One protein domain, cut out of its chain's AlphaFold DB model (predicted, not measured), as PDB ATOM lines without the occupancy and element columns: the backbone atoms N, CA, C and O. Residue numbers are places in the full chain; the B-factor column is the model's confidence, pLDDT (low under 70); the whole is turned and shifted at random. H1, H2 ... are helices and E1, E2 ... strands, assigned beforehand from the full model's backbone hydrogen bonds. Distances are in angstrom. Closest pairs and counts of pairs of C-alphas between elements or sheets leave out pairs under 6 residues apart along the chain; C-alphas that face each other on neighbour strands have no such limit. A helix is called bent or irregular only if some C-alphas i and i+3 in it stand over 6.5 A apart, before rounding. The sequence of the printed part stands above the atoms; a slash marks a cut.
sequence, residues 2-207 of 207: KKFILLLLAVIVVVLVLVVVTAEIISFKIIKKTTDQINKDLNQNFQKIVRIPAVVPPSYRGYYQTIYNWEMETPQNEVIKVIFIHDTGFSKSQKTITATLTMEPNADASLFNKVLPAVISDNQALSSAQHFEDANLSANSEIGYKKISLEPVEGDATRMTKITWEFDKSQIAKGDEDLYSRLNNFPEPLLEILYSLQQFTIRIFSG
ATOM      1  N   LYS A   2     -15.774 147.797 -30.466       72.38
ATOM      2  CA  LYS A   2     -17.052 147.334 -29.862       72.38
ATOM      3  C   LYS A   2     -18.307 148.118 -30.297       72.38
ATOM      4  O   LYS A   2     -19.297 147.504 -30.665       72.38
ATOM      5  N   LYS A   3     -18.255 149.459 -30.324       77.50
ATOM      6  CA  LYS A   3     -19.383 150.309 -30.772       77.50
ATOM      7  C   LYS A   3     -19.727 150.135 -32.260       77.50
ATOM      8  O   LYS A   3     -20.893 150.176 -32.617       77.50
ATOM      9  N   PHE A   4     -18.719 149.905 -33.103       83.94
ATOM     10  CA  PHE A   4     -18.909 149.654 -34.535       83.94
ATOM     11  C   PHE A   4     -19.523 148.269 -34.781       83.94
ATOM     12  O   PHE A   4     -20.456 148.148 -35.562       83.94
ATOM     13  N   ILE A   5     -19.069 147.247 -34.041       86.75
ATOM     14  CA  ILE A   5     -19.647 145.893 -34.076       86.75
ATOM     15  C   ILE A   5     -21.110 145.912 -33.608       86.75
ATOM     16  O   ILE A   5     -21.961 145.317 -34.258       86.75
ATOM     17  N   LEU A   6     -21.418 146.634 -32.525       87.75
ATOM     18  CA  LEU A   6     -22.792 146.814 -32.036       87.75
ATOM     19  C   LEU A   6     -23.691 147.513 -33.062       87.75
ATOM     20  O   LEU A   6     -24.829 147.098 -33.256       87.75
ATOM     21  N   LEU A   7     -23.183 148.547 -33.735       89.31
ATOM     22  CA  LEU A   7     -23.934 149.265 -34.763       89.31
ATOM     23  C   LEU A   7     -24.190 148.384 -35.995       89.31
ATOM     24  O   LEU A   7     -25.294 148.383 -36.528       89.31
ATOM     25  N   LEU A   8     -23.206 147.579 -36.398       91.31
ATOM     26  CA  LEU A   8     -23.339 146.634 -37.508       91.31
ATOM     27  C   LEU A   8     -24.336 145.508 -37.179       91.31
ATOM     28  O   LEU A   8     -25.186 145.190 -38.004       91.31
ATOM     29  N   LEU A   9     -24.308 144.981 -35.949       91.12
ATOM     30  CA  LEU A   9     -25.323 144.051 -35.435       91.12
ATOM     31  C   LEU A   9     -26.726 144.667 -35.451       91.12
ATOM     32  O   LEU A   9     -27.661 144.024 -35.918       91.12
ATOM     33  N   ALA A  10     -26.876 145.911 -34.990       91.12
ATOM     34  CA  ALA A  10     -28.164 146.600 -34.995       91.12
ATOM     35  C   ALA A  10     -28.721 146.762 -36.419       91.12
ATOM     36  O   ALA A  10     -29.897 146.495 -36.648       91.12
ATOM     37  N   VAL A  11     -27.877 147.126 -37.392       93.75
ATOM     38  CA  VAL A  11     -28.277 147.216 -38.806       93.75
ATOM     39  C   VAL A  11     -28.711 145.853 -39.349       93.75
ATOM     40  O   VAL A  11     -29.758 145.768 -39.986       93.75
ATOM     41  N   ILE A  12     -27.964 144.781 -39.061       94.12
ATOM     42  CA  ILE A  12     -28.334 143.416 -39.472       94.12
ATOM     43  C   ILE A  12     -29.705 143.029 -38.907       94.12
ATOM     44  O   ILE A  12     -30.540 142.506 -39.643       94.12
ATOM     45  N   VAL A  13     -29.960 143.317 -37.627       93.81
ATOM     46  CA  VAL A  13     -31.254 143.028 -36.991       93.81
ATOM     47  C   VAL A  13     -32.384 143.800 -37.669       93.81
ATOM     48  O   VAL A  13     -33.412 143.209 -37.984       93.81
ATOM     49  N   VAL A  14     -32.199 145.092 -37.952       94.62
ATOM     50  CA  VAL A  14     -33.218 145.901 -38.642       94.62
ATOM     51  C   VAL A  14     -33.514 145.349 -40.037       94.62
ATOM     52  O   VAL A  14     -34.680 145.214 -40.405       94.62
ATOM     53  N   VAL A  15     -32.484 144.977 -40.802       94.75
ATOM     54  CA  VAL A  15     -32.660 144.370 -42.129       94.75
ATOM     55  C   VAL A  15     -33.423 143.050 -42.023       94.75
ATOM     56  O   VAL A  15     -34.380 142.852 -42.767       94.75
ATOM     57  N   LEU A  16     -33.068 142.180 -41.074       94.25
ATOM     58  CA  LEU A  16     -33.782 140.922 -40.828       94.25
ATOM     59  C   LEU A  16     -35.265 141.153 -40.525       94.25
ATOM     60  O   LEU A  16     -36.114 140.486 -41.114       94.25
ATOM     61  N   VAL A  17     -35.588 142.122 -39.665       93.62
ATOM     62  CA  VAL A  17     -36.981 142.472 -39.348       93.62
ATOM     63  C   VAL A  17     -37.731 142.916 -40.605       93.62
ATOM     64  O   VAL A  17     -38.837 142.442 -40.850       93.62
ATOM     65  N   LEU A  18     -37.130 143.771 -41.436       94.62
ATOM     66  CA  LEU A  18     -37.749 144.213 -42.689       94.62
ATOM     67  C   LEU A  18     -37.989 143.052 -43.661       94.62
ATOM     68  O   LEU A  18     -39.050 142.998 -44.290       94.62
ATOM     69  N   VAL A  19     -37.048 142.107 -43.766       93.19
ATOM     70  CA  VAL A  19     -37.217 140.901 -44.592       93.19
ATOM     71  C   VAL A  19     -38.389 140.060 -44.090       93.19
ATOM     72  O   VAL A  19     -39.241 139.683 -44.893       93.19
ATOM     73  N   VAL A  20     -38.477 139.813 -42.781       91.06
ATOM     74  CA  VAL A  20     -39.568 139.026 -42.182       91.06
ATOM     75  C   VAL A  20     -40.922 139.696 -42.414       91.06
ATOM     76  O   VAL A  20     -41.845 139.051 -42.902       91.06
ATOM     77  N   VAL A  21     -41.037 141.002 -42.152       92.56
ATOM     78  CA  VAL A  21     -42.283 141.755 -42.378       92.56
ATOM     79  C   VAL A  21     -42.698 141.705 -43.848       92.56
ATOM     80  O   VAL A  21     -43.870 141.503 -44.161       92.56
ATOM     81  N   THR A  22     -41.745 141.851 -44.768       93.75
ATOM     82  CA  THR A  22     -42.024 141.772 -46.207       93.75
ATOM     83  C   THR A  22     -42.483 140.370 -46.612       93.75
ATOM     84  O   THR A  22     -43.451 140.240 -47.363       93.75
ATOM     85  N   ALA A  23     -41.837 139.322 -46.091       93.19
ATOM     86  CA  ALA A  23     -42.213 137.934 -46.343       93.19
ATOM     87  C   ALA A  23     -43.633 137.631 -45.843       93.19
ATOM     88  O   ALA A  23     -44.417 137.041 -46.582       93.19
ATOM     89  N   GLU A  24     -44.000 138.106 -44.652       92.81
ATOM     90  CA  GLU A  24     -45.358 137.993 -44.104       92.81
ATOM     91  C   GLU A  24     -46.396 138.701 -44.986       92.81
ATOM     92  O   GLU A  24     -47.439 138.135 -45.320       92.81
ATOM     93  N   ILE A  25     -46.101 139.921 -45.450       93.75
ATOM     94  CA  ILE A  25     -46.998 140.656 -46.350       93.75
ATOM     95  C   ILE A  25     -47.214 139.886 -47.656       93.75
ATOM     96  O   ILE A  25     -48.357 139.753 -48.095       93.75
ATOM     97  N   ILE A  26     -46.146 139.383 -48.282       94.25
ATOM     98  CA  ILE A  26     -46.239 138.601 -49.525       94.25
ATOM     99  C   ILE A  26     -47.017 137.306 -49.274       94.25
ATOM    100  O   ILE A  26     -47.944 136.991 -50.024       94.25
ATOM    101  N   SER A  27     -46.681 136.598 -48.197       94.44
ATOM    102  CA  SER A  27     -47.324 135.361 -47.759       94.44
ATOM    103  C   SER A  27     -48.842 135.531 -47.624       94.44
ATOM    104  O   SER A  27     -49.603 134.837 -48.294       94.44
ATOM    105  N   PHE A  28     -49.312 136.533 -46.878       94.31
ATOM    106  CA  PHE A  28     -50.747 136.733 -46.653       94.31
ATOM    107  C   PHE A  28     -51.474 137.440 -47.802       94.31
ATOM    108  O   PHE A  28     -52.585 137.052 -48.165       94.31
ATOM    109  N   LYS A  29     -50.909 138.510 -48.373       93.56
ATOM    110  CA  LYS A  29     -51.637 139.320 -49.368       93.56
ATOM    111  C   LYS A  29     -51.602 138.725 -50.766       93.56
ATOM    112  O   LYS A  29     -52.555 138.926 -51.517       93.56
ATOM    113  N   ILE A  30     -50.512 138.045 -51.118       93.56
ATOM    114  CA  ILE A  30     -50.302 137.511 -52.463       93.56
ATOM    115  C   ILE A  30     -50.525 136.006 -52.443       93.56
ATOM    116  O   ILE A  30     -51.462 135.546 -53.095       93.56
ATOM    117  N   ILE A  31     -49.726 135.252 -51.681       95.25
ATOM    118  CA  ILE A  31     -49.763 133.785 -51.730       95.25
ATOM    119  C   ILE A  31     -51.108 133.269 -51.221       95.25
ATOM    120  O   ILE A  31     -51.828 132.662 -52.009       95.25
ATOM    121  N   LYS A  32     -51.520 133.609 -49.989       94.62
ATOM    122  CA  LYS A  32     -52.796 133.161 -49.403       94.62
ATOM    123  C   LYS A  32     -53.976 133.402 -50.315       94.62
ATOM    124  O   LYS A  32     -54.734 132.492 -50.628       94.62
ATOM    125  N   LYS A  33     -54.129 134.664 -50.720       94.62
ATOM    126  CA  LYS A  33     -55.268 135.126 -51.503       94.62
ATOM    127  C   LYS A  33     -55.346 134.378 -52.831       94.62
ATOM    128  O   LYS A  33     -56.428 133.966 -53.227       94.62
ATOM    129  N   THR A  34     -54.199 134.183 -53.480       96.00
ATOM    130  CA  THR A  34     -54.107 133.481 -54.764       96.00
ATOM    131  C   THR A  34     -54.402 131.991 -54.598       96.00
ATOM    132  O   THR A  34     -55.233 131.456 -55.325       96.00
ATOM    133  N   THR A  35     -53.798 131.323 -53.610       95.69
ATOM    134  CA  THR A  35     -54.018 129.889 -53.361       95.69
ATOM    135  C   THR A  35     -55.438 129.578 -52.891       95.69
ATOM    136  O   THR A  35     -55.998 128.559 -53.279       95.69
ATOM    137  N   ASP A  36     -56.044 130.452 -52.084       94.50
ATOM    138  CA  ASP A  36     -57.433 130.297 -51.640       94.50
ATOM    139  C   ASP A  36     -58.409 130.430 -52.811       94.50
ATOM    140  O   ASP A  36     -59.389 129.690 -52.874       94.50
ATOM    141  N   GLN A  37     -58.136 131.353 -53.737       95.81
ATOM    142  CA  GLN A  37     -58.958 131.537 -54.927       95.81
ATOM    143  C   GLN A  37     -58.843 130.331 -55.867       95.81
ATOM    144  O   GLN A  37     -59.862 129.718 -56.160       95.81
ATOM    145  N   ILE A  38     -57.623 129.892 -56.192       95.94
ATOM    146  CA  ILE A  38     -57.401 128.675 -56.993       95.94
ATOM    147  C   ILE A  38     -58.101 127.461 -56.363       95.94
ATOM    148  O   ILE A  38     -58.793 126.717 -57.048       95.94
ATOM    149  N   ASN A  39     -57.959 127.247 -55.050       93.94
ATOM    150  CA  ASN A  39     -58.614 126.122 -54.378       93.94
ATOM    151  C   ASN A  39     -60.142 126.214 -54.430       93.94
ATOM    152  O   ASN A  39     -60.817 125.190 -54.526       93.94
ATOM    153  N   LYS A  40     -60.700 127.425 -54.340       92.75
ATOM    154  CA  LYS A  40     -62.140 127.642 -54.471       92.75
ATOM    155  C   LYS A  40     -62.616 127.272 -55.876       92.75
ATOM    156  O   LYS A  40     -63.615 126.564 -55.988       92.75
ATOM    157  N   ASP A  41     -61.899 127.708 -56.901       94.56
ATOM    158  CA  ASP A  41     -62.269 127.503 -58.302       94.56
ATOM    159  C   ASP A  41     -62.075 126.026 -58.708       94.56
ATOM    160  O   ASP A  41     -62.969 125.411 -59.298       94.56
ATOM    161  N   LEU A  42     -61.003 125.377 -58.233       94.25
ATOM    162  CA  LEU A  42     -60.828 123.922 -58.313       94.25
ATOM    163  C   LEU A  42     -61.966 123.163 -57.626       94.25
ATOM    164  O   LEU A  42     -62.527 122.246 -58.218       94.25
ATOM    165  N   ASN A  43     -62.346 123.548 -56.404       91.44
ATOM    166  CA  ASN A  43     -63.446 122.893 -55.699       91.44
ATOM    167  C   ASN A  43     -64.758 123.000 -56.491       91.44
ATOM    168  O   ASN A  43     -65.477 122.014 -56.607       91.44
ATOM    169  N   GLN A  44     -65.051 124.161 -57.088       91.38
ATOM    170  CA  GLN A  44     -66.222 124.337 -57.956       91.38
ATOM    171  C   GLN A  44     -66.178 123.423 -59.184       91.38
ATOM    172  O   GLN A  44     -67.192 122.818 -59.530       91.38
ATOM    173  N   ASN A  45     -65.013 123.278 -59.816       92.69
ATOM    174  CA  ASN A  45     -64.835 122.349 -60.930       92.69
ATOM    175  C   ASN A  45     -65.020 120.891 -60.490       92.69
ATOM    176  O   ASN A  45     -65.695 120.128 -61.181       92.69
ATOM    177  N   PHE A  46     -64.508 120.511 -59.319       94.69
ATOM    178  CA  PHE A  46     -64.638 119.148 -58.807       94.69
ATOM    179  C   PHE A  46     -66.047 118.783 -58.332       94.69
ATOM    180  O   PHE A  46     -66.383 117.601 -58.353       94.69
ATOM    181  N   GLN A  47     -66.924 119.750 -58.032       92.12
ATOM    182  CA  GLN A  47     -68.347 119.454 -57.784       92.12
ATOM    183  C   GLN A  47     -69.036 118.769 -58.981       92.12
ATOM    184  O   GLN A  47     -70.046 118.080 -58.812       92.12
ATOM    185  N   LYS A  48     -68.480 118.917 -60.194       93.00
ATOM    186  CA  LYS A  48     -68.958 118.224 -61.400       93.00
ATOM    187  C   LYS A  48     -68.656 116.725 -61.395       93.00
ATOM    188  O   LYS A  48     -69.364 115.984 -62.064       93.00
ATOM    189  N   ILE A  49     -67.646 116.275 -60.644       95.69
ATOM    190  CA  ILE A  49     -67.297 114.850 -60.515       95.69
ATOM    191  C   ILE A  49     -67.756 114.246 -59.192       95.69
ATOM    192  O   ILE A  49     -68.215 113.107 -59.178       95.69
ATOM    193  N   VAL A  50     -67.692 115.001 -58.094       96.25
ATOM    194  CA  VAL A  50     -67.972 114.514 -56.738       96.25
ATOM    195  C   VAL A  50     -68.827 115.528 -55.982       96.25
ATOM    196  O   VAL A  50     -68.470 116.696 -55.873       96.25
ATOM    197  N   ARG A  51     -69.944 115.071 -55.413       93.56
ATOM    198  CA  ARG A  51     -70.810 115.839 -54.514       93.56
ATOM    199  C   ARG A  51     -70.185 115.868 -53.129       93.56
ATOM    200  O   ARG A  51     -70.331 114.925 -52.354       93.56
ATOM    201  N   ILE A  52     -69.501 116.961 -52.815       90.81
ATOM    202  CA  ILE A  52     -68.985 117.195 -51.463       90.81
ATOM    203  C   ILE A  52     -70.055 117.981 -50.698       90.81
ATOM    204  O   ILE A  52     -70.447 119.059 -51.157       90.81
ATOM    205  N   PRO A  53     -70.551 117.494 -49.547       88.44
ATOM    206  CA  PRO A  53     -71.549 118.229 -48.781       88.44
ATOM    207  C   PRO A  53     -71.040 119.623 -48.388       88.44
ATOM    208  O   PRO A  53     -69.926 119.768 -47.891       88.44
ATOM    209  N   ALA A  54     -71.872 120.658 -48.555       83.81
ATOM    210  CA  ALA A  54     -71.467 122.057 -48.353       83.81
ATOM    211  C   ALA A  54     -70.968 122.376 -46.928       83.81
ATOM    212  O   ALA A  54     -70.232 123.340 -46.727       83.81
ATOM    213  N   VAL A  55     -71.373 121.571 -45.944       85.19
ATOM    214  CA  VAL A  55     -70.990 121.713 -44.532       85.19
ATOM    215  C   VAL A  55     -69.641 121.073 -44.195       85.19
ATOM    216  O   VAL A  55     -69.159 121.267 -43.084       85.19
ATOM    217  N   VAL A  56     -69.033 120.315 -45.112       86.12
ATOM    218  CA  VAL A  56     -67.781 119.582 -44.873       86.12
ATOM    219  C   VAL A  56     -66.594 120.462 -45.282       86.12
ATOM    220  O   VAL A  56     -66.324 120.611 -46.478       86.12
ATOM    221  N   PRO A  57     -65.847 121.056 -44.331       90.19
ATOM    222  CA  PRO A  57     -64.596 121.718 -44.661       90.19
ATOM    223  C   PRO A  57     -63.521 120.678 -45.026       90.19
ATOM    224  O   PRO A  57     -63.603 119.520 -44.607       90.19
ATOM    225  N   PRO A  58     -62.462 121.079 -45.749       92.56
ATOM    226  CA  PRO A  58     -61.304 120.217 -45.946       92.56
ATOM    227  C   PRO A  58     -60.701 119.790 -44.606       92.56
ATOM    228  O   PRO A  58     -60.435 120.640 -43.753       92.56
ATOM    229  N   SER A  59     -60.423 118.498 -44.449       93.69
ATOM    230  CA  SER A  59     -59.692 117.959 -43.298       93.69
ATOM    231  C   SER A  59     -58.203 118.315 -43.351       93.69
ATOM    232  O   SER A  59     -57.540 118.386 -42.316       93.69
ATOM    233  N   TYR A  60     -57.677 118.581 -44.550       93.31
ATOM    234  CA  TYR A  60     -56.306 119.028 -44.769       93.31
ATOM    235  C   TYR A  60     -56.209 119.957 -45.986       93.31
ATOM    236  O   TYR A  60     -56.806 119.693 -47.029       93.31
ATOM    237  N   ARG A  61     -55.419 121.034 -45.862       92.44
ATOM    238  CA  ARG A  61     -55.072 121.971 -46.947       92.44
ATOM    239  C   ARG A  61     -53.557 122.119 -47.044       92.44
ATOM    240  O   ARG A  61     -52.950 122.910 -46.318       92.44
ATOM    241  N   GLY A  62     -52.944 121.343 -47.924       93.75
ATOM    242  CA  GLY A  62     -51.508 121.367 -48.175       93.75
ATOM    243  C   GLY A  62     -51.130 122.216 -49.377       93.75
ATOM    244  O   GLY A  62     -51.980 122.713 -50.110       93.75
ATOM    245  N   TYR A  63     -49.820 122.346 -49.587       94.62
ATOM    246  CA  TYR A  63     -49.297 122.977 -50.795       94.62
ATOM    247  C   TYR A  63     -49.562 122.124 -52.039       94.62
ATOM    248  O   TYR A  63     -49.876 122.681 -53.080       94.62
ATOM    249  N   TYR A  64     -49.478 120.796 -51.928       95.50
ATOM    250  CA  TYR A  64     -49.638 119.874 -53.060       95.50
ATOM    251  C   TYR A  64     -51.064 119.345 -53.228       95.50
ATOM    252  O   TYR A  64     -51.499 119.119 -54.351       95.50
ATOM    253  N   GLN A  65     -51.796 119.167 -52.127       96.50
ATOM    254  CA  GLN A  65     -53.102 118.511 -52.140       96.50
ATOM    255  C   GLN A  65     -54.061 119.081 -51.095       96.50
ATOM    256  O   GLN A  65     -53.642 119.584 -50.046       96.50
ATOM    257  N   THR A  66     -55.351 118.921 -51.357       96.38
ATOM    258  CA  THR A  66     -56.446 119.166 -50.416       96.38
ATOM    259  C   THR A  66     -57.222 117.870 -50.202       96.38
ATOM    260  O   THR A  66     -57.438 117.115 -51.147       96.38
ATOM    261  N   ILE A  67     -57.622 117.607 -48.956       96.88
ATOM    262  CA  ILE A  67     -58.330 116.381 -48.562       96.88
ATOM    263  C   ILE A  67     -59.654 116.756 -47.899       96.88
ATOM    264  O   ILE A  67     -59.694 117.629 -47.029       96.88
ATOM    265  N   TYR A  68     -60.716 116.060 -48.286       96.50
ATOM    266  CA  TYR A  68     -62.042 116.104 -47.684       96.50
ATOM    267  C   TYR A  68     -62.399 114.710 -47.200       96.50
ATOM    268  O   TYR A  68     -62.230 113.743 -47.936       96.50
ATOM    269  N   ASN A  69     -62.933 114.623 -45.986       95.62
ATOM    270  CA  ASN A  69     -63.398 113.369 -45.411       95.62
ATOM    271  C   ASN A  69     -64.789 113.594 -44.828       95.62
ATOM    272  O   ASN A  69     -64.970 114.540 -44.061       95.62
ATOM    273  N   TRP A  70     -65.745 112.733 -45.154       95.56
ATOM    274  CA  TRP A  70     -67.080 112.782 -44.564       95.56
ATOM    275  C   TRP A  70     -67.723 111.404 -44.526       95.56
ATOM    276  O   TRP A  70     -67.292 110.477 -45.211       95.56
ATOM    277  N   GLU A  71     -68.745 111.277 -43.694       94.56
ATOM    278  CA  GLU A  71     -69.534 110.060 -43.563       94.56
ATOM    279  C   GLU A  71     -70.748 110.111 -44.491       94.56
ATOM    280  O   GLU A  71     -71.369 111.159 -44.678       94.56
ATOM    281  N   MET A  72     -71.066 108.963 -45.075       94.06
ATOM    282  CA  MET A  72     -72.243 108.727 -45.895       94.06
ATOM    283  C   MET A  72     -73.018 107.558 -45.308       94.06
ATOM    284  O   MET A  72     -72.432 106.552 -44.910       94.06
ATOM    285  N   GLU A  73     -74.338 107.685 -45.296       91.31
ATOM    286  CA  GLU A  73     -75.247 106.629 -44.870       91.31
ATOM    287  C   GLU A  73     -75.794 105.899 -46.103       91.31
ATOM    288  O   GLU A  73     -76.207 106.523 -47.087       91.31
ATOM    289  N   THR A  74     -75.760 104.567 -46.088       89.69
ATOM    290  CA  THR A  74     -76.392 103.744 -47.122       89.69
ATOM    291  C   THR A  74     -77.917 103.788 -46.973       89.69
ATOM    292  O   THR A  74     -78.431 104.097 -45.899       89.69
ATOM    293  N   PRO A  75     -78.687 103.368 -47.992       86.81
ATOM    294  CA  PRO A  75     -80.140 103.224 -47.848       86.81
ATOM    295  C   PRO A  75     -80.580 102.209 -46.774       86.81
ATOM    296  O   PRO A  75     -81.768 102.110 -46.484       86.81
ATOM    297  N   GLN A  76     -79.647 101.419 -46.225       91.00
ATOM    298  CA  GLN A  76     -79.875 100.470 -45.131       91.00
ATOM    299  C   GLN A  76     -79.396 100.999 -43.765       91.00
ATOM    300  O   GLN A  76     -79.329 100.223 -42.814       91.00
ATOM    301  N   ASN A  77     -79.094 102.295 -43.654       90.44
ATOM    302  CA  ASN A  77     -78.603 102.958 -42.441       90.44
ATOM    303  C   ASN A  77     -77.222 102.468 -41.966       90.44
ATOM    304  O   ASN A  77     -76.915 102.457 -40.773       90.44
ATOM    305  N   GLU A  78     -76.378 102.035 -42.904       93.19
ATOM    306  CA  GLU A  78     -74.984 101.673 -42.632       93.19
ATOM    307  C   GLU A  78     -74.093 102.877 -42.943       93.19
ATOM    308  O   GLU A  78     -74.266 103.520 -43.977       93.19
ATOM    309  N   VAL A  79     -73.129 103.189 -42.081       92.44
ATOM    310  CA  VAL A  79     -72.259 104.360 -42.260       92.44
ATOM    311  C   VAL A  79     -70.924 103.943 -42.864       92.44
ATOM    312  O   VAL A  79     -70.286 103.001 -42.395       92.44
ATOM    313  N   ILE A  80     -70.470 104.678 -43.880       94.12
ATOM    314  CA  ILE A  80     -69.117 104.573 -44.427       94.12
ATOM    315  C   ILE A  80     -68.479 105.952 -44.558       94.12
ATOM    316  O   ILE A  80     -69.122 106.928 -44.943       94.12
ATOM    317  N   LYS A  81     -67.177 106.024 -44.284       94.50
ATOM    318  CA  LYS A  81     -66.382 107.221 -44.513       94.50
ATOM    319  C   LYS A  81     -65.785 107.241 -45.915       94.50
ATOM    320  O   LYS A  81     -65.162 106.281 -46.371       94.50
ATOM    321  N   VAL A  82     -65.972 108.373 -46.576       95.69
ATOM    322  CA  VAL A  82     -65.506 108.657 -47.928       95.69
ATOM    323  C   VAL A  82     -64.423 109.726 -47.865       95.69
ATOM    324  O   VAL A  82     -64.523 110.691 -47.102       95.69
ATOM    325  N   ILE A  83     -63.383 109.542 -48.672       97.12
ATOM    326  CA  ILE A  83     -62.238 110.439 -48.787       97.12
ATOM    327  C   ILE A  83     -62.190 110.964 -50.218       97.12
ATOM    328  O   ILE A  83     -62.127 110.188 -51.171       97.12
ATOM    329  N   PHE A  84     -62.154 112.285 -50.369       97.56
ATOM    330  CA  PHE A  84     -61.851 112.943 -51.634       97.56
ATOM    331  C   PHE A  84     -60.545 113.728 -51.516       97.56
ATOM    332  O   PHE A  84     -60.409 114.604 -50.663       97.56
ATOM    333  N   ILE A  85     -59.581 113.411 -52.374       97.50
ATOM    334  CA  ILE A  85     -58.263 114.046 -52.434       97.50
ATOM    335  C   ILE A  85     -58.124 114.683 -53.803       97.50
ATOM    336  O   ILE A  85     -58.392 114.027 -54.804       97.50
ATOM    337  N   HIS A  86     -57.662 115.922 -53.874       97.44
ATOM    338  CA  HIS A  86     -57.274 116.501 -55.151       97.44
ATOM    339  C   HIS A  86     -55.981 117.294 -55.044       97.44
ATOM    340  O   HIS A  86     -55.678 117.896 -54.009       97.44
ATOM    341  N   ASP A  87     -55.248 117.333 -56.148       97.50
ATOM    342  CA  ASP A  87     -54.081 118.183 -56.296       97.50
ATOM    343  C   ASP A  87     -54.478 119.668 -56.335       97.50
ATOM    344  O   ASP A  87     -55.558 120.038 -56.804       97.50
ATOM    345  N   THR A  88     -53.593 120.541 -55.856       95.00
ATOM    346  CA  THR A  88     -53.776 122.006 -55.891       95.00
ATOM    347  C   THR A  88     -53.212 122.644 -57.158       95.00
ATOM    348  O   THR A  88     -53.598 123.748 -57.528       95.00
ATOM    349  N   GLY A  89     -52.232 121.997 -57.794       95.44
ATOM    350  CA  GLY A  89     -51.544 122.550 -58.950       95.44
ATOM    351  C   GLY A  89     -50.640 123.743 -58.660       95.44
ATOM    352  O   GLY A  89     -50.188 124.364 -59.616       95.44
ATOM    353  N   PHE A  90     -50.362 124.119 -57.409       95.50
ATOM    354  CA  PHE A  90     -49.593 125.346 -57.123       95.50
ATOM    355  C   PHE A  90     -48.170 125.311 -57.676       95.50
ATOM    356  O   PHE A  90     -47.632 126.336 -58.088       95.50
ATOM    357  N   SER A  91     -47.587 124.116 -57.745       93.50
ATOM    358  CA  SER A  91     -46.283 123.905 -58.349       93.50
ATOM    359  C   SER A  91     -46.301 124.183 -59.859       93.50
ATOM    360  O   SER A  91     -47.193 123.735 -60.590       93.50
ATOM    361  N   LYS A  92     -45.285 124.895 -60.362       90.94
ATOM    362  CA  LYS A  92     -45.143 125.171 -61.803       90.94
ATOM    363  C   LYS A  92     -44.770 123.920 -62.596       90.94
ATOM    364  O   LYS A  92     -45.107 123.817 -63.773       90.94
ATOM    365  N   SER A  93     -44.069 122.980 -61.961       91.50
ATOM    366  CA  SER A  93     -43.674 121.707 -62.569       91.50
ATOM    367  C   SER A  93     -44.850 120.742 -62.739       91.50
ATOM    368  O   SER A  93     -44.792 119.844 -63.581       91.50
ATOM    369  N   GLN A  94     -45.945 120.958 -62.009       93.50
ATOM    370  CA  GLN A  94     -47.144 120.139 -62.100       93.50
ATOM    371  C   GLN A  94     -47.954 120.489 -63.353       93.50
ATOM    372  O   GLN A  94     -48.525 121.573 -63.463       93.50
ATOM    373  N   LYS A  95     -48.003 119.552 -64.307       95.00
ATOM    374  CA  LYS A  95     -48.779 119.676 -65.558       95.00
ATOM    375  C   LYS A  95     -50.148 119.002 -65.490       95.00
ATOM    376  O   LYS A  95     -51.025 119.327 -66.286       95.00
ATOM    377  N   THR A  96     -50.316 118.101 -64.531       96.25
ATOM    378  CA  THR A  96     -51.496 117.256 -64.368       96.25
ATOM    379  C   THR A  96     -52.080 117.474 -62.982       96.25
ATOM    380  O   THR A  96     -51.330 117.595 -62.013       96.25
ATOM    381  N   ILE A  97     -53.404 117.524 -62.899       97.00
ATOM    382  CA  ILE A  97     -54.154 117.597 -61.646       97.00
ATOM    383  C   ILE A  97     -54.922 116.294 -61.504       97.00
ATOM    384  O   ILE A  97     -55.685 115.922 -62.397       97.00
ATOM    385  N   THR A  98     -54.711 115.598 -60.399       97.56
ATOM    386  CA  THR A  98     -55.453 114.389 -60.064       97.56
ATOM    387  C   THR A  98     -56.507 114.689 -59.011       97.56
ATOM    388  O   THR A  98     -56.297 115.496 -58.105       97.56
ATOM    389  N   ALA A  99     -57.659 114.047 -59.150       97.88
ATOM    390  CA  ALA A  99     -58.695 113.999 -58.133       97.88
ATOM    391  C   ALA A  99     -59.033 112.534 -57.875       97.88
ATOM    392  O   ALA A  99     -59.157 111.754 -58.812       97.88
ATOM    393  N   THR A 100     -59.148 112.145 -56.616       98.12
ATOM    394  CA  THR A 100     -59.303 110.761 -56.184       98.12
ATOM    395  C   THR A 100     -60.431 110.675 -55.175       98.12
ATOM    396  O   THR A 100     -60.398 111.359 -54.156       98.12
ATOM    397  N   LEU A 101     -61.394 109.798 -55.432       97.81
ATOM    398  CA  LEU A 101     -62.411 109.381 -54.480       97.81
ATOM    399  C   LEU A 101     -62.075 107.971 -53.998       97.81
ATOM    400  O   LEU A 101     -61.893 107.079 -54.822       97.81
ATOM    401  N   THR A 102     -61.994 107.756 -52.691       97.19
ATOM    402  CA  THR A 102     -61.653 106.453 -52.111       97.19
ATOM    403  C   THR A 102     -62.424 106.202 -50.827       97.19
ATOM    404  O   THR A 102     -62.813 107.137 -50.120       97.19
ATOM    405  N   MET A 103     -62.624 104.929 -50.506       93.75
ATOM    406  CA  MET A 103     -63.014 104.515 -49.161       93.75
ATOM    407  C   MET A 103     -61.827 104.605 -48.195       93.75
ATOM    408  O   MET A 103     -60.668 104.669 -48.621       93.75
ATOM    409  N   GLU A 104     -62.103 104.588 -46.891       90.38
ATOM    410  CA  GLU A 104     -61.048 104.404 -45.894       90.38
ATOM    411  C   GLU A 104     -60.337 103.046 -46.047       90.38
ATOM    412  O   GLU A 104     -60.963 102.054 -46.434       90.38
ATOM    413  N   PRO A 105     -59.035 102.962 -45.712       83.31
ATOM    414  CA  PRO A 105     -58.325 101.691 -45.697       83.31
ATOM    415  C   PRO A 105     -59.054 100.657 -44.829       83.31
ATOM    416  O   PRO A 105     -59.396 100.940 -43.682       83.31
ATOM    417  N   ASN A 106     -59.241  99.447 -45.360       84.31
ATOM    418  CA  ASN A 106     -59.958  98.336 -44.714       84.31
ATOM    419  C   ASN A 106     -61.469  98.551 -44.490       84.31
ATOM    420  O   ASN A 106     -62.088  97.749 -43.790       84.31
ATOM    421  N   ALA A 107     -62.077  99.592 -45.067       88.12
ATOM    422  CA  ALA A 107     -63.532  99.734 -45.075       88.12
ATOM    423  C   ALA A 107     -64.199  98.666 -45.964       88.12
ATOM    424  O   ALA A 107     -63.579  98.107 -46.871       88.12
ATOM    425  N   ASP A 108     -65.485  98.395 -45.721       89.69
ATOM    426  CA  ASP A 108     -66.260  97.483 -46.562       89.69
ATOM    427  C   ASP A 108     -66.575  98.141 -47.913       89.69
ATOM    428  O   ASP A 108     -67.423  99.032 -48.022       89.69
ATOM    429  N   ALA A 109     -65.912  97.659 -48.966       90.38
ATOM    430  CA  ALA A 109     -66.127  98.116 -50.335       90.38
ATOM    431  C   ALA A 109     -67.592  97.984 -50.775       90.38
ATOM    432  O   ALA A 109     -68.075  98.768 -51.589       90.38
ATOM    433  N   SER A 110     -68.346  97.034 -50.226       90.12
ATOM    434  CA  SER A 110     -69.767  96.865 -50.537       90.12
ATOM    435  C   SER A 110     -70.572  98.098 -50.118       90.12
ATOM    436  O   SER A 110     -71.433  98.551 -50.870       90.12
ATOM    437  N   LEU A 111     -70.250  98.701 -48.967       91.50
ATOM    438  CA  LEU A 111     -70.860  99.954 -48.516       91.50
ATOM    439  C   LEU A 111     -70.424 101.134 -49.386       91.50
ATOM    440  O   LEU A 111     -71.254 101.970 -49.739       91.50
ATOM    441  N   PHE A 112     -69.153 101.170 -49.801       93.19
ATOM    442  CA  PHE A 112     -68.647 102.210 -50.700       93.19
ATOM    443  C   PHE A 112     -69.414 102.230 -52.025       93.19
ATOM    444  O   PHE A 112     -69.912 103.276 -52.434       93.19
ATOM    445  N   ASN A 113     -69.613 101.062 -52.643       91.75
ATOM    446  CA  ASN A 113     -70.354 100.941 -53.901       91.75
ATOM    447  C   ASN A 113     -71.827 101.358 -53.768       91.75
ATOM    448  O   ASN A 113     -72.367 101.986 -54.679       91.75
ATOM    449  N   LYS A 114     -72.465 101.094 -52.618       93.25
ATOM    450  CA  LYS A 114     -73.838 101.555 -52.337       93.25
ATOM    451  C   LYS A 114     -73.954 103.081 -52.270       93.25
ATOM    452  O   LYS A 114     -75.005 103.609 -52.626       93.25
ATOM    453  N   VAL A 115     -72.913 103.788 -51.819       94.00
ATOM    454  CA  VAL A 115     -72.940 105.257 -51.685       94.00
ATOM    455  C   VAL A 115     -72.439 105.998 -52.927       94.00
ATOM    456  O   VAL A 115     -72.712 107.192 -53.054       94.00
ATOM    457  N   LEU A 116     -71.778 105.325 -53.883       93.69
ATOM    458  CA  LEU A 116     -71.281 105.961 -55.115       93.69
ATOM    459  C   LEU A 116     -72.339 106.786 -55.865       93.69
ATOM    460  O   LEU A 116     -72.008 107.905 -56.248       93.69
ATOM    461  N   PRO A 117     -73.602 106.341 -56.039       93.94
ATOM    462  CA  PRO A 117     -74.609 107.145 -56.739       93.94
ATOM    463  C   PRO A 117     -74.930 108.471 -56.042       93.94
ATOM    464  O   PRO A 117     -75.289 109.448 -56.699       93.94
ATOM    465  N   ALA A 118     -74.800 108.519 -54.712       93.00
ATOM    466  CA  ALA A 118     -74.993 109.738 -53.934       93.00
ATOM    467  C   ALA A 118     -73.764 110.656 -54.013       93.00
ATOM    468  O   ALA A 118     -73.916 111.878 -54.044       93.00
ATOM    469  N   VAL A 119     -72.565 110.078 -54.104       94.44
ATOM    470  CA  VAL A 119     -71.291 110.803 -54.048       94.44
ATOM    471  C   VAL A 119     -70.786 111.259 -55.417       94.44
ATOM    472  O   VAL A 119     -70.232 112.345 -55.519       94.44
ATOM    473  N   ILE A 120     -70.953 110.475 -56.479       96.06
ATOM    474  CA  ILE A 120     -70.449 110.805 -57.816       96.06
ATOM    475  C   ILE A 120     -71.493 111.637 -58.572       96.06
ATOM    476  O   ILE A 120     -72.650 111.239 -58.714       96.06
ATOM    477  N   SER A 121     -71.070 112.795 -59.078       94.69
ATOM    478  CA  SER A 121     -71.848 113.637 -60.002       94.69
ATOM    479  C   SER A 121     -71.619 113.275 -61.472       94.69
ATOM    480  O   SER A 121     -72.497 113.513 -62.297       94.69
ATOM    481  N   ASP A 122     -70.448 112.726 -61.800       95.06
ATOM    482  CA  ASP A 122     -70.066 112.341 -63.159       95.06
ATOM    483  C   ASP A 122     -70.737 111.024 -63.574       95.06
ATOM    484  O   ASP A 122     -70.369 109.942 -63.112       95.06
ATOM    485  N   ASN A 123     -71.705 111.118 -64.487       94.38
ATOM    486  CA  ASN A 123     -72.455 109.966 -64.985       94.38
ATOM    487  C   ASN A 123     -71.566 108.927 -65.682       94.38
ATOM    488  O   ASN A 123     -71.833 107.732 -65.560       94.38
ATOM    489  N   GLN A 124     -70.515 109.353 -66.394       95.19
ATOM    490  CA  GLN A 124     -69.609 108.418 -67.060       95.19
ATOM    491  C   GLN A 124     -68.800 107.646 -66.018       95.19
ATOM    492  O   GLN A 124     -68.764 106.420 -66.080       95.19
ATOM    493  N   ALA A 125     -68.203 108.325 -65.033       95.12
ATOM    494  CA  ALA A 125     -67.475 107.639 -63.966       95.12
ATOM    495  C   ALA A 125     -68.383 106.737 -63.122       95.12
ATOM    496  O   ALA A 125     -67.978 105.625 -62.794       95.12
ATOM    497  N   LEU A 126     -69.608 107.175 -62.810       95.06
ATOM    498  CA  LEU A 126     -70.575 106.361 -62.072       95.06
ATOM    499  C   LEU A 126     -70.941 105.090 -62.848       95.06
ATOM    500  O   LEU A 126     -70.864 103.997 -62.293       95.06
ATOM    501  N   SER A 127     -71.282 105.225 -64.134       94.00
ATOM    502  CA  SER A 127     -71.606 104.082 -64.993       94.00
ATOM    503  C   SER A 127     -70.418 103.129 -65.125       94.00
ATOM    504  O   SER A 127     -70.590 101.921 -64.992       94.00
ATOM    505  N   SER A 128     -69.211 103.655 -65.343       92.81
ATOM    506  CA  SER A 128     -67.990 102.851 -65.446       92.81
ATOM    507  C   SER A 128     -67.654 102.135 -64.133       92.81
ATOM    508  O   SER A 128     -67.180 101.005 -64.161       92.81
ATOM    509  N   ALA A 129     -67.927 102.752 -62.978       91.44
ATOM    510  CA  ALA A 129     -67.734 102.130 -61.668       91.44
ATOM    511  C   ALA A 129     -68.751 101.011 -61.378       91.44
ATOM    512  O   ALA A 129     -68.415 100.050 -60.695       91.44
ATOM    513  N   GLN A 130     -69.980 101.123 -61.894       89.25
ATOM    514  CA  GLN A 130     -71.033 100.110 -61.734       89.25
ATOM    515  C   GLN A 130     -70.912  98.951 -62.733       89.25
ATOM    516  O   GLN A 130     -71.331  97.833 -62.431       89.25
ATOM    517  N   HIS A 131     -70.336  99.208 -63.908       89.06
ATOM    518  CA  HIS A 131     -70.200  98.253 -65.007       89.06
ATOM    519  C   HIS A 131     -68.743  98.175 -65.472       89.06
ATOM    520  O   HIS A 131     -68.402  98.613 -66.568       89.06
ATOM    521  N   PHE A 132     -67.873  97.632 -64.616       86.00
ATOM    522  CA  PHE A 132     -66.424  97.641 -64.840       86.00
ATOM    523  C   PHE A 132     -65.985  96.947 -66.139       86.00
ATOM    524  O   PHE A 132     -65.077  97.428 -66.811       86.00
ATOM    525  N   GLU A 133     -66.629  95.836 -66.507       85.44
ATOM    526  CA  GLU A 133     -66.284  95.070 -67.717       85.44
ATOM    527  C   GLU A 133     -66.476  95.886 -69.006       85.44
ATOM    528  O   GLU A 133     -65.697  95.738 -69.947       85.44
ATOM    529  N   ASP A 134     -67.439  96.811 -69.003       88.06
ATOM    530  CA  ASP A 134     -67.767  97.703 -70.119       88.06
ATOM    531  C   ASP A 134     -67.365  99.164 -69.828       88.06
ATOM    532  O   ASP A 134     -67.901 100.110 -70.416       88.06
ATOM    533  N   ALA A 135     -66.438  99.380 -68.888       90.31
ATOM    534  CA  ALA A 135     -66.109 100.709 -68.393       90.31
ATOM    535  C   ALA A 135     -65.551 101.623 -69.493       90.31
ATOM    536  O   ALA A 135     -64.509 101.367 -70.101       90.31
ATOM    537  N   ASN A 136     -66.183 102.783 -69.672       93.75
ATOM    538  CA  ASN A 136     -65.629 103.850 -70.489       93.75
ATOM    539  C   ASN A 136     -64.642 104.688 -69.663       93.75
ATOM    540  O   ASN A 136     -65.029 105.629 -68.962       93.75
ATOM    541  N   LEU A 137     -63.355 104.356 -69.780       94.25
ATOM    542  CA  LEU A 137     -62.256 105.030 -69.076       94.25
ATOM    543  C   LEU A 137     -61.650 106.225 -69.840       94.25
ATOM    544  O   LEU A 137     -60.657 106.816 -69.406       94.25
ATOM    545  N   SER A 138     -62.222 106.565 -70.998       95.06
ATOM    546  CA  SER A 138     -61.692 107.594 -71.897       95.06
ATOM    547  C   SER A 138     -61.967 109.022 -71.405       95.06
ATOM    548  O   SER A 138     -62.647 109.235 -70.403       95.06
ATOM    549  N   ALA A 139     -61.403 110.009 -72.102       94.19
ATOM    550  CA  ALA A 139     -61.599 111.424 -71.804       94.19
ATOM    551  C   ALA A 139     -63.075 111.836 -71.864       94.19
ATOM    552  O   ALA A 139     -63.829 111.365 -72.714       94.19
ATOM    553  N   ASN A 140     -63.450 112.804 -71.031       94.88
ATOM    554  CA  ASN A 140     -64.761 113.436 -71.070       94.88
ATOM    555  C   ASN A 140     -64.574 114.947 -71.216       94.88
ATOM    556  O   ASN A 140     -64.067 115.608 -70.313       94.88
ATOM    557  N   SER A 141     -64.971 115.500 -72.361       89.62
ATOM    558  CA  SER A 141     -64.803 116.924 -72.669       89.62
ATOM    559  C   SER A 141     -65.794 117.836 -71.941       89.62
ATOM    560  O   SER A 141     -65.496 119.014 -71.763       89.62
ATOM    561  N   GLU A 142     -66.947 117.314 -71.514       90.94
ATOM    562  CA  GLU A 142     -67.952 118.063 -70.750       90.94
ATOM    563  C   GLU A 142     -67.461 118.333 -69.323       90.94
ATOM    564  O   GLU A 142     -67.553 119.455 -68.818       90.94
ATOM    565  N   ILE A 143     -66.881 117.310 -68.694       91.88
ATOM    566  CA  ILE A 143     -66.306 117.402 -67.350       91.88
ATOM    567  C   ILE A 143     -64.874 117.958 -67.386       91.88
ATOM    568  O   ILE A 143     -64.478 118.706 -66.491       91.88
ATOM    569  N   GLY A 144     -64.106 117.633 -68.430       92.31
ATOM    570  CA  GLY A 144     -62.763 118.155 -68.699       92.31
ATOM    571  C   GLY A 144     -61.596 117.245 -68.292       92.31
ATOM    572  O   GLY A 144     -60.452 117.694 -68.350       92.31
ATOM    573  N   TYR A 145     -61.835 115.996 -67.874       95.56
ATOM    574  CA  TYR A 145     -60.748 115.048 -67.589       95.56
ATOM    575  C   TYR A 145     -60.273 114.319 -68.849       95.56
ATOM    576  O   TYR A 145     -61.025 114.072 -69.791       95.56
ATOM    577  N   LYS A 146     -59.004 113.909 -68.833       96.44
ATOM    578  CA  LYS A 146     -58.336 113.169 -69.911       96.44
ATOM    579  C   LYS A 146     -58.569 111.667 -69.836       96.44
ATOM    580  O   LYS A 146     -58.551 110.998 -70.863       96.44
ATOM    581  N   LYS A 147     -58.721 111.139 -68.626       95.81
ATOM    582  CA  LYS A 147     -59.051 109.736 -68.366       95.81
ATOM    583  C   LYS A 147     -59.568 109.576 -66.944       95.81
ATOM    584  O   LYS A 147     -59.309 110.428 -66.085       95.81
ATOM    585  N   ILE A 148     -60.208 108.440 -66.712       96.56
ATOM    586  CA  ILE A 148     -60.503 107.931 -65.377       96.56
ATOM    587  C   ILE A 148     -59.808 106.590 -65.161       96.56
ATOM    588  O   ILE A 148     -59.631 105.810 -66.094       96.56
ATOM    589  N   SER A 149     -59.430 106.323 -63.919       96.50
ATOM    590  CA  SER A 149     -58.919 105.032 -63.472       96.50
ATOM    591  C   SER A 149     -59.800 104.518 -62.343       96.50
ATOM    592  O   SER A 149     -60.129 105.270 -61.424       96.50
ATOM    593  N   LEU A 150     -60.149 103.240 -62.407       94.69
ATOM    594  CA  LEU A 150     -60.941 102.547 -61.399       94.69
ATOM    595  C   LEU A 150     -60.070 101.476 -60.748       94.69
ATOM    596  O   LEU A 150     -59.398 100.723 -61.452       94.69
ATOM    597  N   GLU A 151     -60.074 101.423 -59.421       94.12
ATOM    598  CA  GLU A 151     -59.380 100.393 -58.651       94.12
ATOM    599  C   GLU A 151     -60.433  99.494 -57.987       94.12
ATOM    600  O   GLU A 151     -61.134  99.953 -57.074       94.12
ATOM    601  N   PRO A 152     -60.606  98.249 -58.462       91.62
ATOM    602  CA  PRO A 152     -61.501  97.292 -57.832       91.62
ATOM    603  C   PRO A 152     -60.872  96.659 -56.583       91.62
ATOM    604  O   PRO A 152     -59.675  96.789 -56.321       91.62
ATOM    605  N   VAL A 153     -61.684  95.940 -55.810       88.94
ATOM    606  CA  VAL A 153     -61.203  95.027 -54.768       88.94
ATOM    607  C   VAL A 153     -60.391  93.908 -55.425       88.94
ATOM    608  O   VAL A 153     -60.754  93.393 -56.484       88.94
ATOM    609  N   GLU A 154     -59.283  93.508 -54.802       84.69
ATOM    610  CA  GLU A 154     -58.459  92.414 -55.313       84.69
ATOM    611  C   GLU A 154     -59.287  91.123 -55.437       84.69
ATOM    612  O   GLU A 154     -59.889  90.651 -54.473       84.69
ATOM    613  N   GLY A 155     -59.344  90.568 -56.650       80.62
ATOM    614  CA  GLY A 155     -60.144  89.380 -56.953       80.62
ATOM    615  C   GLY A 155     -61.646  89.628 -57.154       80.62
ATOM    616  O   GLY A 155     -62.372  88.663 -57.380       80.62
ATOM    617  N   ASP A 156     -62.118  90.880 -57.114       84.38
ATOM    618  CA  ASP A 156     -63.523  91.232 -57.331       84.38
ATOM    619  C   ASP A 156     -63.689  92.561 -58.091       84.38
ATOM    620  O   ASP A 156     -63.690  93.652 -57.519       84.38
ATOM    621  N   ALA A 157     -63.904  92.446 -59.403       81.75
ATOM    622  CA  ALA A 157     -64.108  93.571 -60.314       81.75
ATOM    623  C   ALA A 157     -65.468  94.279 -60.160       81.75
ATOM    624  O   ALA A 157     -65.682  95.321 -60.774       81.75
ATOM    625  N   THR A 158     -66.396  93.743 -59.361       83.31
ATOM    626  CA  THR A 158     -67.735  94.333 -59.177       83.31
ATOM    627  C   THR A 158     -67.762  95.418 -58.108       83.31
ATOM    628  O   THR A 158     -68.704  96.208 -58.046       83.31
ATOM    629  N   ARG A 159     -66.732  95.466 -57.255       86.38
ATOM    630  CA  ARG A 159     -66.648  96.405 -56.143       86.38
ATOM    631  C   ARG A 159     -65.438  97.303 -56.293       86.38
ATOM    632  O   ARG A 159     -64.308  96.832 -56.282       86.38
ATOM    633  N   MET A 160     -65.677  98.607 -56.364       90.81
ATOM    634  CA  MET A 160     -64.619  99.614 -56.388       90.81
ATOM    635  C   MET A 160     -64.139  99.952 -54.981       90.81
ATOM    636  O   MET A 160     -64.909  99.889 -54.022       90.81
ATOM    637  N   THR A 161     -62.874 100.343 -54.871       93.44
ATOM    638  CA  THR A 161     -62.270 100.931 -53.666       93.44
ATOM    639  C   THR A 161     -61.825 102.369 -53.913       93.44
ATOM    640  O   THR A 161     -61.824 103.181 -52.986       93.44
ATOM    641  N   LYS A 162     -61.504 102.705 -55.173       96.12
ATOM    642  CA  LYS A 162     -60.990 104.014 -55.569       96.12
ATOM    643  C   LYS A 162     -61.346 104.368 -57.012       96.12
ATOM    644  O   LYS A 162     -61.341 103.524 -57.905       96.12
ATOM    645  N   ILE A 163     -61.590 105.653 -57.239       96.94
ATOM    646  CA  ILE A 163     -61.831 106.264 -58.547       96.94
ATOM    647  C   ILE A 163     -60.909 107.471 -58.669       96.94
ATOM    648  O   ILE A 163     -60.856 108.302 -57.764       96.94
ATOM    649  N   THR A 164     -60.159 107.566 -59.764       97.94
ATOM    650  CA  THR A 164     -59.210 108.659 -60.016       97.94
ATOM    651  C   THR A 164     -59.526 109.336 -61.340       97.94
ATOM    652  O   THR A 164     -59.573 108.673 -62.369       97.94
ATOM    653  N   TRP A 165     -59.679 110.655 -61.327       98.12
ATOM    654  CA  TRP A 165     -59.799 111.496 -62.513       98.12
ATOM    655  C   TRP A 165     -58.475 112.219 -62.754       98.12
ATOM    656  O   TRP A 165     -57.902 112.805 -61.832       98.12
ATOM    657  N   GLU A 166     -57.995 112.197 -63.995       98.00
ATOM    658  CA  GLU A 166     -56.767 112.886 -64.395       98.00
ATOM    659  C   GLU A 166     -57.089 114.041 -65.347       98.00
ATOM    660  O   GLU A 166     -57.644 113.831 -66.426       98.00
ATOM    661  N   PHE A 167     -56.711 115.261 -64.970       97.31
ATOM    662  CA  PHE A 167     -56.959 116.482 -65.733       97.31
ATOM    663  C   PHE A 167     -55.656 117.098 -66.230       97.31
ATOM    664  O   PHE A 167     -54.647 117.125 -65.520       97.31
ATOM    665  N   ASP A 168     -55.702 117.703 -67.417       95.94
ATOM    666  CA  ASP A 168     -54.689 118.684 -67.791       95.94
ATOM    667  C   ASP A 168     -54.840 119.925 -66.926       95.94
ATOM    668  O   ASP A 168     -55.906 120.547 -66.919       95.94
ATOM    669  N   LYS A 169     -53.753 120.356 -66.275       94.38
ATOM    670  CA  LYS A 169     -53.763 121.608 -65.510       94.38
ATOM    671  C   LYS A 169     -54.206 122.775 -66.385       94.38
ATOM    672  O   LYS A 169     -55.012 123.578 -65.948       94.38
ATOM    673  N   SER A 170     -53.744 122.842 -67.634       91.88
ATOM    674  CA  SER A 170     -54.122 123.905 -68.575       91.88
ATOM    675  C   SER A 170     -55.610 123.926 -68.940       91.88
ATOM    676  O   SER A 170     -56.098 124.960 -69.384       91.88
ATOM    677  N   GLN A 171     -56.328 122.811 -68.781       91.06
ATOM    678  CA  GLN A 171     -57.763 122.739 -69.055       91.06
ATOM    679  C   GLN A 171     -58.586 123.044 -67.806       91.06
ATOM    680  O   GLN A 171     -59.504 123.857 -67.870       91.06
ATOM    681  N   ILE A 172     -58.243 122.431 -66.668       91.25
ATOM    682  CA  ILE A 172     -58.992 122.627 -65.418       91.25
ATOM    683  C   ILE A 172     -58.722 123.991 -64.768       91.25
ATOM    684  O   ILE A 172     -59.590 124.517 -64.082       91.25
ATOM    685  N   ALA A 173     -57.554 124.589 -65.019       89.44
ATOM    686  CA  ALA A 173     -57.195 125.938 -64.573       89.44
ATOM    687  C   ALA A 173     -57.595 127.034 -65.574       89.44
ATOM    688  O   ALA A 173     -57.084 128.154 -65.496       89.44
ATOM    689  N   LYS A 174     -58.443 126.724 -66.561       88.00
ATOM    690  CA  LYS A 174     -58.873 127.710 -67.551       88.00
ATOM    691  C   LYS A 174     -59.689 128.807 -66.860       88.00
ATOM    692  O   LYS A 174     -60.741 128.519 -66.297       88.00
ATOM    693  N   GLY A 175     -59.226 130.050 -66.936       88.62
ATOM    694  CA  GLY A 175     -59.754 131.190 -66.177       88.62
ATOM    695  C   GLY A 175     -58.889 131.606 -64.980       88.62
ATOM    696  O   GLY A 175     -58.997 132.749 -64.537       88.62
ATOM    697  N   ASP A 176     -57.985 130.736 -64.517       93.25
ATOM    698  CA  ASP A 176     -57.078 130.978 -63.387       93.25
ATOM    699  C   ASP A 176     -55.631 131.238 -63.831       93.25
ATOM    700  O   ASP A 176     -54.709 131.258 -63.010       93.25
ATOM    701  N   GLU A 177     -55.381 131.440 -65.126       93.94
ATOM    702  CA  GLU A 177     -54.026 131.536 -65.677       93.94
ATOM    703  C   GLU A 177     -53.219 132.673 -65.032       93.94
ATOM    704  O   GLU A 177     -52.037 132.498 -64.732       93.94
ATOM    705  N   ASP A 178     -53.861 133.812 -64.757       95.06
ATOM    706  CA  ASP A 178     -53.250 134.937 -64.035       95.06
ATOM    707  C   ASP A 178     -52.898 134.564 -62.585       95.06
ATOM    708  O   ASP A 178     -51.821 134.909 -62.096       95.06
ATOM    709  N   LEU A 179     -53.753 133.798 -61.900       95.69
ATOM    710  CA  LEU A 179     -53.498 133.349 -60.529       95.69
ATOM    711  C   LEU A 179     -52.286 132.416 -60.479       95.69
ATOM    712  O   LEU A 179     -51.361 132.644 -59.698       95.69
ATOM    713  N   TYR A 180     -52.228 131.418 -61.360       94.62
ATOM    714  CA  TYR A 180     -51.061 130.540 -61.457       94.62
ATOM    715  C   TYR A 180     -49.805 131.295 -61.912       94.62
ATOM    716  O   TYR A 180     -48.718 131.028 -61.402       94.62
ATOM    717  N   SER A 181     -49.925 132.271 -62.818       93.69
ATOM    718  CA  SER A 181     -48.803 133.124 -63.232       93.69
ATOM    719  C   SER A 181     -48.214 133.908 -62.055       93.69
ATOM    720  O   SER A 181     -46.994 133.951 -61.896       93.69
ATOM    721  N   ARG A 182     -49.058 134.445 -61.162       94.75
ATOM    722  CA  ARG A 182     -48.603 135.126 -59.937       94.75
ATOM    723  C   ARG A 182     -47.802 134.212 -59.022       94.75
ATOM    724  O   ARG A 182     -46.800 134.662 -58.475       94.75
ATOM    725  N   LEU A 183     -48.214 132.951 -58.870       94.62
ATOM    726  CA  LEU A 183     -47.449 131.964 -58.103       94.62
ATOM    727  C   LEU A 183     -46.111 131.642 -58.789       94.62
ATOM    728  O   LEU A 183     -45.075 131.600 -58.132       94.62
ATOM    729  N   ASN A 184     -46.112 131.517 -60.118       92.88
ATOM    730  CA  ASN A 184     -44.923 131.193 -60.913       92.88
ATOM    731  C   ASN A 184     -43.836 132.283 -60.902       92.88
ATOM    732  O   ASN A 184     -42.696 131.999 -61.271       92.88
ATOM    733  N   ASN A 185     -44.158 133.507 -60.467       93.69
ATOM    734  CA  ASN A 185     -43.171 134.573 -60.259       93.69
ATOM    735  C   ASN A 185     -42.212 134.278 -59.095       93.69
ATOM    736  O   ASN A 185     -41.162 134.913 -58.984       93.69
ATOM    737  N   PHE A 186     -42.554 133.321 -58.232       93.44
ATOM    738  CA  PHE A 186     -41.718 132.884 -57.127       93.44
ATOM    739  C   PHE A 186     -41.020 131.560 -57.483       93.44
ATOM    740  O   PHE A 186     -41.640 130.658 -58.053       93.44
ATOM    741  N   PRO A 187     -39.732 131.383 -57.136       93.94
ATOM    742  CA  PRO A 187     -39.100 130.067 -57.154       93.94
ATOM    743  C   PRO A 187     -39.875 129.078 -56.273       93.94
ATOM    744  O   PRO A 187     -40.294 129.450 -55.178       93.94
ATOM    745  N   GLU A 188     -40.020 127.820 -56.707       92.44
ATOM    746  CA  GLU A 188     -40.814 126.801 -55.991       92.44
ATOM    747  C   GLU A 188     -40.454 126.680 -54.495       92.44
ATOM    748  O   GLU A 188     -41.373 126.768 -53.681       92.44
ATOM    749  N   PRO A 189     -39.167 126.604 -54.084       93.38
ATOM    750  CA  PRO A 189     -38.834 126.519 -52.660       93.38
ATOM    751  C   PRO A 189     -39.276 127.754 -51.866       93.38
ATOM    752  O   PRO A 189     -39.711 127.645 -50.724       93.38
ATOM    753  N   LEU A 190     -39.185 128.944 -52.470       93.56
ATOM    754  CA  LEU A 190     -39.614 130.183 -51.824       93.56
ATOM    755  C   LEU A 190     -41.136 130.225 -51.691       93.56
ATOM    756  O   LEU A 190     -41.646 130.623 -50.648       93.56
ATOM    757  N   LEU A 191     -41.855 129.804 -52.730       95.06
ATOM    758  CA  LEU A 191     -43.309 129.735 -52.716       95.06
ATOM    759  C   LEU A 191     -43.815 128.773 -51.633       95.06
ATOM    760  O   LEU A 191     -44.731 129.123 -50.895       95.06
ATOM    761  N   GLU A 192     -43.188 127.605 -51.487       94.62
ATOM    762  CA  GLU A 192     -43.532 126.628 -50.449       94.62
ATOM    763  C   GLU A 192     -43.248 127.160 -49.035       94.62
ATOM    764  O   GLU A 192     -44.083 127.010 -48.139       94.62
ATOM    765  N   ILE A 193     -42.120 127.854 -48.836       94.38
ATOM    766  CA  ILE A 193     -41.801 128.523 -47.565       94.38
ATOM    767  C   ILE A 193     -42.839 129.600 -47.247       94.38
ATOM    768  O   ILE A 193     -43.365 129.623 -46.138       94.38
ATOM    769  N   LEU A 194     -43.167 130.474 -48.204       94.94
ATOM    770  CA  LEU A 194     -44.163 131.530 -48.009       94.94
ATOM    771  C   LEU A 194     -45.551 130.935 -47.741       94.94
ATOM    772  O   LEU A 194     -46.230 131.368 -46.816       94.94
ATOM    773  N   TYR A 195     -45.950 129.890 -48.471       95.25
ATOM    774  CA  TYR A 195     -47.193 129.163 -48.208       95.25
ATOM    775  C   TYR A 195     -47.209 128.524 -46.813       95.25
ATOM    776  O   TYR A 195     -48.245 128.504 -46.153       95.25
ATOM    777  N   SER A 196     -46.079 128.002 -46.342       93.56
ATOM    778  CA  SER A 196     -45.976 127.396 -45.012       93.56
ATOM    779  C   SER A 196     -45.979 128.449 -43.903       93.56
ATOM    780  O   SER A 196     -46.587 128.230 -42.855       93.56
ATOM    781  N   LEU A 197     -45.361 129.609 -44.149       92.81
ATOM    782  CA  LEU A 197     -45.279 130.725 -43.210       92.81
ATOM    783  C   LEU A 197     -46.674 131.202 -42.798       92.81
ATOM    784  O   LEU A 197     -46.968 131.245 -41.611       92.81
ATOM    785  N   GLN A 198     -47.575 131.456 -43.753       90.81
ATOM    786  CA  GLN A 198     -48.956 131.845 -43.420       90.81
ATOM    787  C   GLN A 198     -49.690 130.792 -42.574       90.81
ATOM    788  O   GLN A 198     -50.434 131.152 -41.667       90.81
ATOM    789  N   GLN A 199     -49.504 129.498 -42.855       88.12
ATOM    790  CA  GLN A 199     -50.193 128.416 -42.150       88.12
ATOM    791  C   GLN A 199     -49.690 128.330 -40.711       88.12
ATOM    792  O   GLN A 199     -50.476 128.172 -39.780       88.12
ATOM    793  N   PHE A 200     -48.377 128.476 -40.531       89.81
ATOM    794  CA  PHE A 200     -47.743 128.550 -39.225       89.81
ATOM    795  C   PHE A 200     -48.227 129.767 -38.429       89.81
ATOM    796  O   PHE A 200     -48.680 129.609 -37.297       89.81
ATOM    797  N   THR A 201     -48.220 130.953 -39.040       88.06
ATOM    798  CA  THR A 201     -48.693 132.194 -38.418       88.06
ATOM    799  C   THR A 201     -50.163 132.078 -38.012       88.06
ATOM    800  O   THR A 201     -50.497 132.363 -36.865       88.06
ATOM    801  N   ILE A 202     -51.044 131.561 -38.880       87.62
ATOM    802  CA  ILE A 202     -52.453 131.314 -38.527       87.62
ATOM    803  C   ILE A 202     -52.557 130.382 -37.321       87.62
ATOM    804  O   ILE A 202     -53.252 130.731 -36.379       87.62
ATOM    805  N   ARG A 203     -51.842 129.249 -37.309       87.69
ATOM    806  CA  ARG A 203     -51.887 128.289 -36.193       87.69
ATOM    807  C   ARG A 203     -51.455 128.891 -34.860       87.69
ATOM    808  O   ARG A 203     -52.043 128.545 -33.845       87.69
ATOM    809  N   ILE A 204     -50.446 129.765 -34.855       90.06
ATOM    810  CA  ILE A 204     -50.004 130.449 -33.631       90.06
ATOM    811  C   ILE A 204     -51.085 131.396 -33.109       90.06
ATOM    812  O   ILE A 204     -51.316 131.444 -31.908       90.06
ATOM    813  N   PHE A 205     -51.731 132.155 -33.995       85.94
ATOM    814  CA  PHE A 205     -52.701 133.180 -33.599       85.94
ATOM    815  C   PHE A 205     -54.143 132.669 -33.463       85.94
ATOM    816  O   PHE A 205     -54.982 133.383 -32.920       85.94
ATOM    817  N   SER A 206     -54.449 131.470 -33.964       79.00
ATOM    818  CA  SER A 206     -55.745 130.800 -33.798       79.00
ATOM    819  C   SER A 206     -55.770 129.796 -32.641       79.00
ATOM    820  O   SER A 206     -56.778 129.107 -32.486       79.00
ATOM    821  N   GLY A 207     -54.648 129.642 -31.928       52.38
ATOM    822  CA  GLY A 207     -54.513 128.808 -30.732       52.38
ATOM    823  C   GLY A 207     -55.070 129.473 -29.483       52.38
ATOM    824  O   GLY A 207     -54.969 130.716 -29.381       52.38
TER     825      GLY A 207
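Overview. This is residues 2 to 207 of the 207 residues of an uncharacterized protein of Parcubacteria group bacterium GW2011_GWA1_38_7 (UniProt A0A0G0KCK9). A twisted wall of five strands has helices over one face, H2 and H3 toward one end and the last turns of the very long helix H1 over E2, while no named helix covers the other face. H1 runs on past the sheet as a long arm, whose residues 2 to 22 stick out free; H6 crosses it beyond the sheet, with H5 beside it. The printed part has 206 residues, with six named helices and five named strands in the order H1 E1 E2 E3 H2 H3 E4 E5 H4 H5 H6. The sheet, E1 E2 E3 E5 E4, is antiparallel throughout, and the class is mixed, helices and strands. The whole is loose, with a radius of gyration of the C-alphas of 21.9 A and spans of 80 by 35 by 30 A, the arm making the length.

Along the chain. Begin in the sheet at C-alpha 65, (-53.102, 118.511, -52.140), where E1, residues 65 to 73, starts. E2 is residues 79 to 87, E3 96 to 103, E4 145 to 153, and E5 156 to 168, 30.7 A long, bends by 78 degrees at residue 159. Find C-alpha 2 at (-17.052, 147.334, -29.862); from there H1, residues 2 to 46, runs 62.4 A. H2 is residues 109 to 119, irregular, with C-alphas 114 and 117 7.2 A apart; H3 is 123 to 130, H4 169 to 172 and H5 177 to 184. H6, residues 188 to 205, runs 26.1 A to C-alpha 205 at (-52.701, 133.180, -33.599).

Arrangement. The sheet is twisted, with E1 and E4 as edge strands. E1, E2 and E3 form a meander, each strand the antiparallel neighbour of the one before: look at N 68 and O 84, 2.8 A, and N 85 and O 100, 2.8 A. E3 pairs with E5 through N 101 and O 163, 2.8 A, and E5 with E4 through N 149 and O 164, 2.8 A. E3, H2, H3 and E4 make a split strand-helix-strand unit, two strands running the same way with E5 between them, its crossover right-handed. H1 and H3 on one face of the sheet make two layers; H3 lies over E4 at a height of 8.5 A. H2 and H4 are on the same face. H2 and H3, a helical hairpin, only just touch, with 3 pairs of C-alphas within 8 A, the closest Pro 117 and Leu 126 at 6.7 A. H6 touches H1 about perpendicular, at 87 degrees, its closest C-alphas Ser 27 and Leu 194 at 5.0 A. H5 touches H1 with residues 31 to 38 of H1 alone, closest at Thr 34 and Leu 179, 5.8 A. Each O i to N i+4 pair is within hydrogen-bond range in H3 and H5; H1 has 39 of 41, H2 5 of 7, H6 13 of 14, and H4 is too short for one.

Size, cuts and confidence. The C-alphas farthest apart are those of Lys 3 and Asp 134, 81.6 A. The printed part has no cut; the links H1 to E1 and H3 to E4 are long. The mean pLDDT of the printed part is 92.4, and residue 207 is under 70.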